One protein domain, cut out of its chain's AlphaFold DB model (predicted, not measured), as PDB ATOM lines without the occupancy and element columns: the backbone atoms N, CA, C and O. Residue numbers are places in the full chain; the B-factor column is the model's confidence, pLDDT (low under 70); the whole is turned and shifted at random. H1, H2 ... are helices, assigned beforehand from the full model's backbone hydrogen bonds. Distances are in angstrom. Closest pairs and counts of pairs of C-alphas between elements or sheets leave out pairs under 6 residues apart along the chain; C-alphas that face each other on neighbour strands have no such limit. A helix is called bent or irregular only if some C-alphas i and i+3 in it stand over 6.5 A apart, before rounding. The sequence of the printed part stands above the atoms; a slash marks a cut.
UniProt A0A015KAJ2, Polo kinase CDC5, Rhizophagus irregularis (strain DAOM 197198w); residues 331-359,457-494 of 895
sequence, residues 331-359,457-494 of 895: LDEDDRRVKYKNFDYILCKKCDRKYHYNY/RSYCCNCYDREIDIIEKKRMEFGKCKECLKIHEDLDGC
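This is residues 331 to 359 and 457 to 494 of the 895 residues of the protein "Polo kinase CDC5" of Rhizophagus irregularis (strain DAOM 197198w) (UniProt A0A015KAJ2). A domain of little regular structure: three short helices and two long looped stretches make a rough ring, in the order H1, residues 341 to 359, H2, H3, residues 479 to 494. H2 and H3 run side by side, opposite ways, and H1 begins near the last residue of H3. The printed part has 67 residues, 23 of them in named helices, with no named strand; the class is all helix. It is compact, with a radius of gyration of the C-alphas of 12.0 A and spans of 32 by 27 by 17 A.

H1, residues 333 to 340, begins at C-alpha (0.869, 31.969, 94.019) and measures 10.5 A. H2, residues 461 to 466, measures 8.4 A. H3, residues 470 to 478, measures 12.1 A and ends at C-alpha (-3.502, 26.798, 94.522).

H1 and H3 are close but not clearly touching, at a steep tilt of 62 degrees, the same way; their closest C-alphas, of Glu 333 and Phe 478, are 6.8 A apart. H2 and H3 are close but not clearly touching, at a shallow tilt of 12 degrees, opposite ways; their closest C-alphas, of Tyr 464 and Lys 473, are 6.2 A apart. H1 and H2 are apart. Residues 346 to 347 pair briefly with 354 to 355, antiparallel. In H1 and H3 every O i to N i+4 pair is within hydrogen-bond range; in H2, 1 of 2.

The C-alphas farthest apart, of Tyr 359 and Cys 484, are 32.7 A apart. Residues 360 to 456 are not printed, and C-alphas 359 and 457 are 9.3 A apart across this cut. The link from H2 to H3 is tight. Mean pLDDT of the printed part is 78.1; residues 341 to 349, 352 to 359 and 457 to 458 are under 70.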
ATOM      1  N   LEU A 331       4.018  24.929  94.383       84.12
ATOM      2  CA  LEU A 331       4.038  26.185  95.132       84.12
ATOM      3  C   LEU A 331       2.731  26.940  94.911       84.12
ATOM      4  O   LEU A 331       2.220  26.942  93.797       84.12
ATOM      5  N   ASP A 332       2.227  27.620  95.937       84.12
ATOM      6  CA  ASP A 332       1.114  28.554  95.766       84.12
ATOM      7  C   ASP A 332       1.564  29.854  95.072       84.12
ATOM      8  O   ASP A 332       2.755  30.091  94.840       84.12
ATOM      9  N   GLU A 333       0.606  30.709  94.717       80.56
ATOM     10  CA  GLU A 333       0.869  31.969  94.019       80.56
ATOM     11  C   GLU A 333       1.905  32.870  94.706       80.56
ATOM     12  O   GLU A 333       2.786  33.407  94.030       80.56
ATOM     13  N   ASP A 334       1.831  33.033  96.024       80.00
ATOM     14  CA  ASP A 334       2.708  33.953  96.746       80.00
ATOM     15  C   ASP A 334       4.130  33.411  96.821       80.00
ATOM     16  O   ASP A 334       5.096  34.146  96.598       80.00
ATOM     17  N   ASP A 335       4.269  32.108  97.073       85.50
ATOM     18  CA  ASP A 335       5.571  31.446  97.072       85.50
ATOM     19  C   ASP A 335       6.210  31.502  95.674       85.50
ATOM     20  O   ASP A 335       7.411  31.763  95.551       85.50
ATOM     21  N   ARG A 336       5.416  31.371  94.603       81.94
ATOM     22  CA  ARG A 336       5.886  31.581  93.225       81.94
ATOM     23  C   ARG A 336       6.321  33.026  92.976       81.94
ATOM     24  O   ARG A 336       7.410  33.240  92.442       81.94
ATOM     25  N   ARG A 337       5.527  34.019  93.392       77.62
ATOM     26  CA  ARG A 337       5.874  35.447  93.260       77.62
ATOM     27  C   ARG A 337       7.186  35.770  93.967       77.62
ATOM     28  O   ARG A 337       8.015  36.473  93.402       77.62
ATOM     29  N   VAL A 338       7.412  35.226  95.163       78.69
ATOM     30  CA  VAL A 338       8.669  35.413  95.902       78.69
ATOM     31  C   VAL A 338       9.834  34.722  95.196       78.69
ATOM     32  O   VAL A 338      10.877  35.348  95.001       78.69
ATOM     33  N   LYS A 339       9.657  33.469  94.760       79.44
ATOM     34  CA  LYS A 339      10.680  32.705  94.027       79.44
ATOM     35  C   LYS A 339      11.131  33.422  92.751       79.44
ATOM     36  O   LYS A 339      12.319  33.404  92.434       79.44
ATOM     37  N   TYR A 340      10.200  34.067  92.047       73.06
ATOM     38  CA  TYR A 340      10.425  34.645  90.721       73.06
ATOM     39  C   TYR A 340      10.438  36.178  90.668       73.06
ATOM     40  O   TYR A 340      10.504  36.740  89.578       73.06
ATOM     41  N   LYS A 341      10.454  36.867  91.817       68.69
ATOM     42  CA  LYS A 341      10.380  38.340  91.913       68.69
ATOM     43  C   LYS A 341      11.402  39.084  91.040       68.69
ATOM     44  O   LYS A 341      11.116  40.182  90.581       68.69
ATOM     45  N   ASN A 342      12.570  38.481  90.810       61.78
ATOM     46  CA  ASN A 342      13.702  39.094  90.108       61.78
ATOM     47  C   ASN A 342      13.986  38.469  88.722       61.78
ATOM     48  O   ASN A 342      15.117  38.551  88.245       61.78
ATOM     49  N   PHE A 343      13.021  37.766  88.115       61.03
ATOM     50  CA  PHE A 343      13.186  37.084  86.824       61.03
ATOM     51  C   PHE A 343      12.456  37.833  85.708       61.03
ATOM     52  O   PHE A 343      11.310  38.219  85.895       61.03
ATOM     53  N   ASP A 344      13.079  37.962  84.533       56.25
ATOM     54  CA  ASP A 344      12.483  38.663  83.383       56.25
ATOM     55  C   ASP A 344      11.393  37.844  82.664       56.25
ATOM     56  O   ASP A 344      10.467  38.400  82.075       56.25
ATOM     57  N   TYR A 345      11.498  36.513  82.698       60.69
ATOM     58  CA  TYR A 345      10.481  35.557  82.250       60.69
ATOM     59  C   TYR A 345      10.762  34.175  82.856       60.69
ATOM     60  O   TYR A 345      11.876  33.875  83.288       60.69
ATOM     61  N   ILE A 346       9.744  33.319  82.869       67.75
ATOM     62  CA  ILE A 346       9.809  31.928  83.310       67.75
ATOM     63  C   ILE A 346       9.499  31.034  82.121       67.75
ATOM     64  O   ILE A 346       8.542  31.266  81.383       67.75
ATOM     65  N   LEU A 347      10.311  29.998  81.942       67.19
ATOM     66  CA  LEU A 347      10.046  28.937  80.978       67.19
ATOM     67  C   LEU A 347       9.132  27.895  81.621       67.19
ATOM     68  O   LEU A 347       9.443  27.328  82.671       67.19
ATOM     69  N   CYS A 348       7.982  27.647  81.000       68.50
ATOM     70  CA  CYS A 348       7.074  26.606  81.451       68.50
ATOM     71  C   CYS A 348       7.666  25.218  81.188       68.50
ATOM     72  O   CYS A 348       7.778  24.816  80.041       68.50
ATOM     73  N   LYS A 349       7.920  24.427  82.236       67.44
ATOM     74  CA  LYS A 349       8.463  23.059  82.095       67.44
ATOM     75  C   LYS A 349       7.570  22.084  81.308       67.44
ATOM     76  O   LYS A 349       8.057  21.044  80.890       67.44
ATOM     77  N   LYS A 350       6.269  22.380  81.150       70.12
ATOM     78  CA  LYS A 350       5.314  21.538  80.398       70.12
ATOM     79  C   LYS A 350       5.266  21.870  78.895       70.12
ATOM     80  O   LYS A 350       4.873  21.011  78.117       70.12
ATOM     81  N   CYS A 351       5.573  23.102  78.475       73.69
ATOM     82  CA  CYS A 351       5.407  23.512  77.068       73.69
ATOM     83  C   CYS A 351       6.487  24.453  76.519       73.69
ATOM     84  O   CYS A 351       6.316  24.985  75.425       73.69
ATOM     85  N   ASP A 352       7.522  24.733  77.309       68.88
ATOM     86  CA  ASP A 352       8.661  25.608  77.014       68.88
ATOM     87  C   ASP A 352       8.315  27.050  76.613       68.88
ATOM     88  O   ASP A 352       9.182  27.841  76.244       68.88
ATOM     89  N   ARG A 353       7.046  27.455  76.757       66.88
ATOM     90  CA  ARG A 353       6.622  28.838  76.526       66.88
ATOM     91  C   ARG A 353       7.087  29.751  77.657       66.88
ATOM     92  O   ARG A 353       6.992  29.399  78.837       66.88
ATOM     93  N   LYS A 354       7.518  30.955  77.276       66.88
ATOM     94  CA  LYS A 354       7.849  32.053  78.188       66.88
ATOM     95  C   LYS A 354       6.567  32.669  78.749       66.88
ATOM     96  O   LYS A 354       5.612  32.898  78.012       66.88
ATOM     97  N   TYR A 355       6.544  32.937  80.046       65.44
ATOM     98  CA  TYR A 355       5.481  33.692  80.712       65.44
ATOM     99  C   TYR A 355       6.063  34.506  81.876       65.44
ATOM    100  O   TYR A 355       7.195  34.262  82.290       65.44
ATOM    101  N   HIS A 356       5.330  35.496  82.390       66.94
ATOM    102  CA  HIS A 356       5.805  36.382  83.458       66.94
ATOM    103  C   HIS A 356       4.718  36.621  84.522       66.94
ATOM    104  O   HIS A 356       3.532  36.587  84.206       66.94
ATOM    105  N   TYR A 357       5.121  36.857  85.780       61.91
ATOM    106  CA  TYR A 357       4.202  36.978  86.928       61.91
ATOM    107  C   TYR A 357       3.527  38.346  87.069       61.91
ATOM    108  O   TYR A 357       2.419  38.427  87.598       61.91
ATOM    109  N   ASN A 358       4.200  39.420  86.647       55.81
ATOM    110  CA  ASN A 358       3.757  40.793  86.933       55.81
ATOM    111  C   ASN A 358       3.167  41.521  85.717       55.81
ATOM    112  O   ASN A 358       2.636  42.612  85.872       55.81
ATOM    113  N   TYR A 359       3.258  40.949  84.512       58.59
ATOM    114  CA  TYR A 359       2.693  41.543  83.299       58.59
ATOM    115  C   TYR A 359       2.406  40.474  82.244       58.59
ATOM    116  O   TYR A 359       3.033  39.413  82.226       58.59
ATOM    117  N   ARG A 457      -2.013  35.325  85.584       64.19
ATOM    118  CA  ARG A 457      -1.934  34.043  86.295       64.19
ATOM    119  C   ARG A 457      -0.497  33.773  86.720       64.19
ATOM    120  O   ARG A 457       0.438  33.966  85.948       64.19
ATOM    121  N   SER A 458      -0.328  33.255  87.932       67.81
ATOM    122  CA  SER A 458       0.962  32.863  88.515       67.81
ATOM    123  C   SER A 458       1.527  31.545  87.937       67.81
ATOM    124  O   SER A 458       2.436  30.920  88.481       67.81
ATOM    125  N   TYR A 459       0.994  31.099  86.808       73.38
ATOM    126  CA  TYR A 459       1.298  29.835  86.153       73.38
ATOM    127  C   TYR A 459       1.030  29.969  84.651       73.38
ATOM    128  O   TYR A 459       0.318  30.866  84.203       73.38
ATOM    129  N   CYS A 460       1.598  29.072  83.843       78.19
ATOM    130  CA  CYS A 460       1.447  29.131  82.389       78.19
ATOM    131  C   CYS A 460      -0.024  28.962  81.952       78.19
ATOM    132  O   CYS A 460      -0.556  27.849  82.014       78.19
ATOM    133  N   CYS A 461      -0.651  30.037  81.447       74.81
ATOM    134  CA  CYS A 461      -2.042  30.027  80.974       74.81
ATOM    135  C   CYS A 461      -2.278  28.958  79.903       74.81
ATOM    136  O   CYS A 461      -3.201  28.174  80.025       74.81
ATOM    137  N   ASN A 462      -1.371  28.833  78.932       75.12
ATOM    138  CA  ASN A 462      -1.501  27.858  77.845       75.12
ATOM    139  C   ASN A 462      -1.510  26.396  78.315       75.12
ATOM    140  O   ASN A 462      -2.118  25.546  77.669       75.12
ATOM    141  N   CYS A 463      -0.785  26.073  79.386       81.50
ATOM    142  CA  CYS A 463      -0.844  24.735  79.973       81.50
ATOM    143  C   CYS A 463      -2.105  24.563  80.803       81.50
ATOM    144  O   CYS A 463      -2.720  23.514  80.724       81.50
ATOM    145  N   TYR A 464      -2.500  25.590  81.551       83.19
ATOM    146  CA  TYR A 464      -3.704  25.537  82.366       83.19
ATOM    147  C   TYR A 464      -4.970  25.419  81.512       83.19
ATOM    148  O   TYR A 464      -5.829  24.599  81.798       83.19
ATOM    149  N   ASP A 465      -5.087  26.200  80.439       82.69
ATOM    150  CA  ASP A 465      -6.271  26.217  79.576       82.69
ATOM    151  C   ASP A 465      -6.432  24.897  78.807       82.69
ATOM    152  O   ASP A 465      -7.557  24.461  78.573       82.69
ATOM    153  N   ARG A 466      -5.315  24.231  78.476       83.50
ATOM    154  CA  ARG A 466      -5.294  22.898  77.849       83.50
ATOM    155  C   ARG A 466      -5.410  21.741  78.841       83.50
ATOM    156  O   ARG A 466      -5.633  20.616  78.407       83.50
ATOM    157  N   GLU A 467      -5.236  21.993  80.136       86.69
ATOM    158  CA  GLU A 467      -5.381  20.966  81.164       86.69
ATOM    159  C   GLU A 467      -6.864  20.605  81.300       86.69
ATOM    160  O   GLU A 467      -7.713  21.472  81.519       86.69
ATOM    161  N   ILE A 468      -7.195  19.329  81.131       87.62
ATOM    162  CA  ILE A 468      -8.582  18.847  81.217       87.62
ATOM    163  C   ILE A 468      -8.885  18.259  82.593       87.62
ATOM    164  O   ILE A 468     -10.044  18.239  83.003       87.62
ATOM    165  N   ASP A 469      -7.852  17.838  83.325       89.38
ATOM    166  CA  ASP A 469      -8.008  17.334  84.679       89.38
ATOM    167  C   ASP A 469      -8.250  18.496  85.657       89.38
ATOM    168  O   ASP A 469      -7.408  19.373  85.873       89.38
ATOM    169  N   ILE A 470      -9.437  18.491  86.261       87.31
ATOM    170  CA  ILE A 470      -9.873  19.479  87.252       87.31
ATOM    171  C   ILE A 470      -8.946  19.469  88.477       87.31
ATOM    172  O   ILE A 470      -8.698  20.523  89.069       87.31
ATOM    173  N   ILE A 471      -8.420  18.303  88.861       85.50
ATOM    174  CA  ILE A 471      -7.524  18.144  90.009       85.50
ATOM    175  C   ILE A 471      -6.180  18.813  89.709       85.50
ATOM    176  O   ILE A 471      -5.708  19.627  90.505       85.50
ATOM    177  N   GLU A 472      -5.593  18.549  88.542       87.12
ATOM    178  CA  GLU A 472      -4.352  19.209  88.124       87.12
ATOM    179  C   GLU A 472      -4.543  20.715  87.910       87.12
ATOM    180  O   GLU A 472      -3.674  21.490  88.308       87.12
ATOM    181  N   LYS A 473      -5.694  21.175  87.403       86.94
ATOM    182  CA  LYS A 473      -6.019  22.613  87.359       86.94
ATOM    183  C   LYS A 473      -5.980  23.256  88.744       86.94
ATOM    184  O   LYS A 473      -5.286  24.255  88.926       86.94
ATOM    185  N   LYS A 474      -6.652  22.657  89.732       86.75
ATOM    186  CA  LYS A 474      -6.625  23.147  91.121       86.75
ATOM    187  C   LYS A 474      -5.213  23.152  91.697       86.75
ATOM    188  O   LYS A 474      -4.822  24.126  92.330       86.75
ATOM    189  N   ARG A 475      -4.423  22.106  91.434       87.94
ATOM    190  CA  ARG A 475      -3.009  22.048  91.826       87.94
ATOM    191  C   ARG A 475      -2.214  23.198  91.212       87.94
ATOM    192  O   ARG A 475      -1.493  23.875  91.927       87.94
ATOM    193  N   MET A 476      -2.359  23.450  89.913       84.50
ATOM    194  CA  MET A 476      -1.662  24.546  89.235       84.50
ATOM    195  C   MET A 476      -2.032  25.913  89.826       84.50
ATOM    196  O   MET A 476      -1.154  26.763  89.978       84.50
ATOM    197  N   GLU A 477      -3.304  26.114  90.174       84.06
ATOM    198  CA  GLU A 477      -3.809  27.362  90.745       84.06
ATOM    199  C   GLU A 477      -3.341  27.560  92.191       84.06
ATOM    200  O   GLU A 477      -2.609  28.512  92.474       84.06
ATOM    201  N   PHE A 478      -3.679  26.630  93.082       86.56
ATOM    202  CA  PHE A 478      -3.502  26.798  94.522       86.56
ATOM    203  C   PHE A 478      -2.200  26.210  95.058       86.56
ATOM    204  O   PHE A 478      -1.705  26.682  96.072       86.56
ATOM    205  N   GLY A 479      -1.594  25.246  94.368       88.44
ATOM    206  CA  GLY A 479      -0.424  24.506  94.832       88.44
ATOM    207  C   GLY A 479      -0.791  23.270  95.656       88.44
ATOM    208  O   GLY A 479      -1.956  22.901  95.818       88.44
ATOM    209  N   LYS A 480       0.229  22.601  96.192       90.19
ATOM    210  CA  LYS A 480       0.099  21.376  96.987       90.19
ATOM    211  C   LYS A 480       0.964  21.461  98.240       90.19
ATOM    212  O   LYS A 480       2.068  22.003  98.231       90.19
ATOM    213  N   CYS A 481       0.469  20.924  99.349       89.75
ATOM    214  CA  CYS A 481       1.235  20.829 100.582       89.75
ATOM    215  C   CYS A 481       2.341  19.770 100.454       89.75
ATOM    216  O   CYS A 481       2.077  18.635 100.069       89.75
ATOM    217  N   LYS A 482       3.572  20.104 100.834       88.62
ATOM    218  CA  LYS A 482       4.731  19.205 100.832       88.62
ATOM    219  C   LYS A 482       4.703  18.182 101.962       88.62
ATOM    220  O   LYS A 482       5.363  17.159 101.852       88.62
ATOM    221  N   GLU A 483       3.971  18.468 103.039       89.31
ATOM    222  CA  GLU A 483       3.900  17.591 104.210       89.31
ATOM    223  C   GLU A 483       2.784  16.549 104.068       89.31
ATOM    224  O   GLU A 483       3.043  15.356 104.180       89.31
ATOM    225  N   CYS A 484       1.545  16.978 103.796       90.88
ATOM    226  CA  CYS A 484       0.398  16.064 103.689       90.88
ATOM    227  C   CYS A 484       0.041  15.672 102.249       90.88
ATOM    228  O   CYS A 484      -0.875  14.880 102.038       90.88
ATOM    229  N   LEU A 485       0.737  16.233 101.256       89.75
ATOM    230  CA  LEU A 485       0.562  15.950  99.831       89.75
ATOM    231  C   LEU A 485      -0.827  16.279  99.247       89.75
ATOM    232  O   LEU A 485      -1.084  15.946  98.085       89.75
ATOM    233  N   LYS A 486      -1.691  16.965 100.004       90.31
ATOM    234  CA  LYS A 486      -2.999  17.454  99.548       90.31
ATOM    235  C   LYS A 486      -2.860  18.768  98.779       90.31
ATOM    236  O   LYS A 486      -2.017  19.599  99.115       90.31
ATOM    237  N   ILE A 487      -3.680  18.934  97.743       89.00
ATOM    238  CA  ILE A 487      -3.833  20.201  97.016       89.00
ATOM    239  C   ILE A 487      -4.511  21.201  97.951       89.00
ATOM    240  O   ILE A 487      -5.422  20.816  98.687       89.00
ATOM    241  N   HIS A 488      -4.045  22.448  97.954       86.69
ATOM    242  CA  HIS A 488      -4.671  23.489  98.769       86.69
ATOM    243  C   HIS A 488      -6.075  23.786  98.237       86.69
ATOM    244  O   HIS A 488      -6.305  23.781  97.028       86.69
ATOM    245  N   GLU A 489      -7.028  24.006  99.139       82.94
ATOM    246  CA  GLU A 489      -8.417  24.290  98.755       82.94
ATOM    247  C   GLU A 489      -8.567  25.693  98.152       82.94
ATOM    248  O   GLU A 489      -9.432  25.915  97.307       82.94
ATOM    249  N   ASP A 490      -7.704  26.613  98.584       80.62
ATOM    250  CA  ASP A 490      -7.668  28.022  98.218       80.62
ATOM    251  C   ASP A 490      -6.243  28.598  98.401       80.62
ATOM    252  O   ASP A 490      -5.250  27.872  98.514       80.62
ATOM    253  N   LEU A 491      -6.130  29.929  98.404       79.19
ATOM    254  CA  LEU A 491      -4.864  30.652  98.542       79.19
ATOM    255  C   LEU A 491      -4.337  30.741  99.989       79.19
ATOM    256  O   LEU A 491      -3.201  31.202 100.173       79.19
ATOM    257  N   ASP A 492      -5.099  30.279 100.987       78.19
ATOM    258  CA  ASP A 492      -4.748  30.332 102.415       78.19
ATOM    259  C   ASP A 492      -3.768  29.210 102.816       78.19
ATOM    260  O   ASP A 492      -3.238  29.181 103.928       78.19
ATOM    261  N   GLY A 493      -3.448  28.309 101.883       83.12
ATOM    262  CA  GLY A 493      -2.474  27.238 102.072       83.12
ATOM    263  C   GLY A 493      -3.045  26.025 102.814       83.12
ATOM    264  O   GLY A 493      -4.231  25.715 102.733       83.12
ATOM    265  N   CYS A 494      -2.186  25.278 103.519       88.44
ATOM    266  CA  CYS A 494      -2.580  23.993 104.106       88.44
ATOM    267  C   CYS A 494      -3.127  24.135 105.529       88.44
ATOM    268  O   CYS A 494      -2.395  23.959 106.507       88.44
TER     269      CYS A 494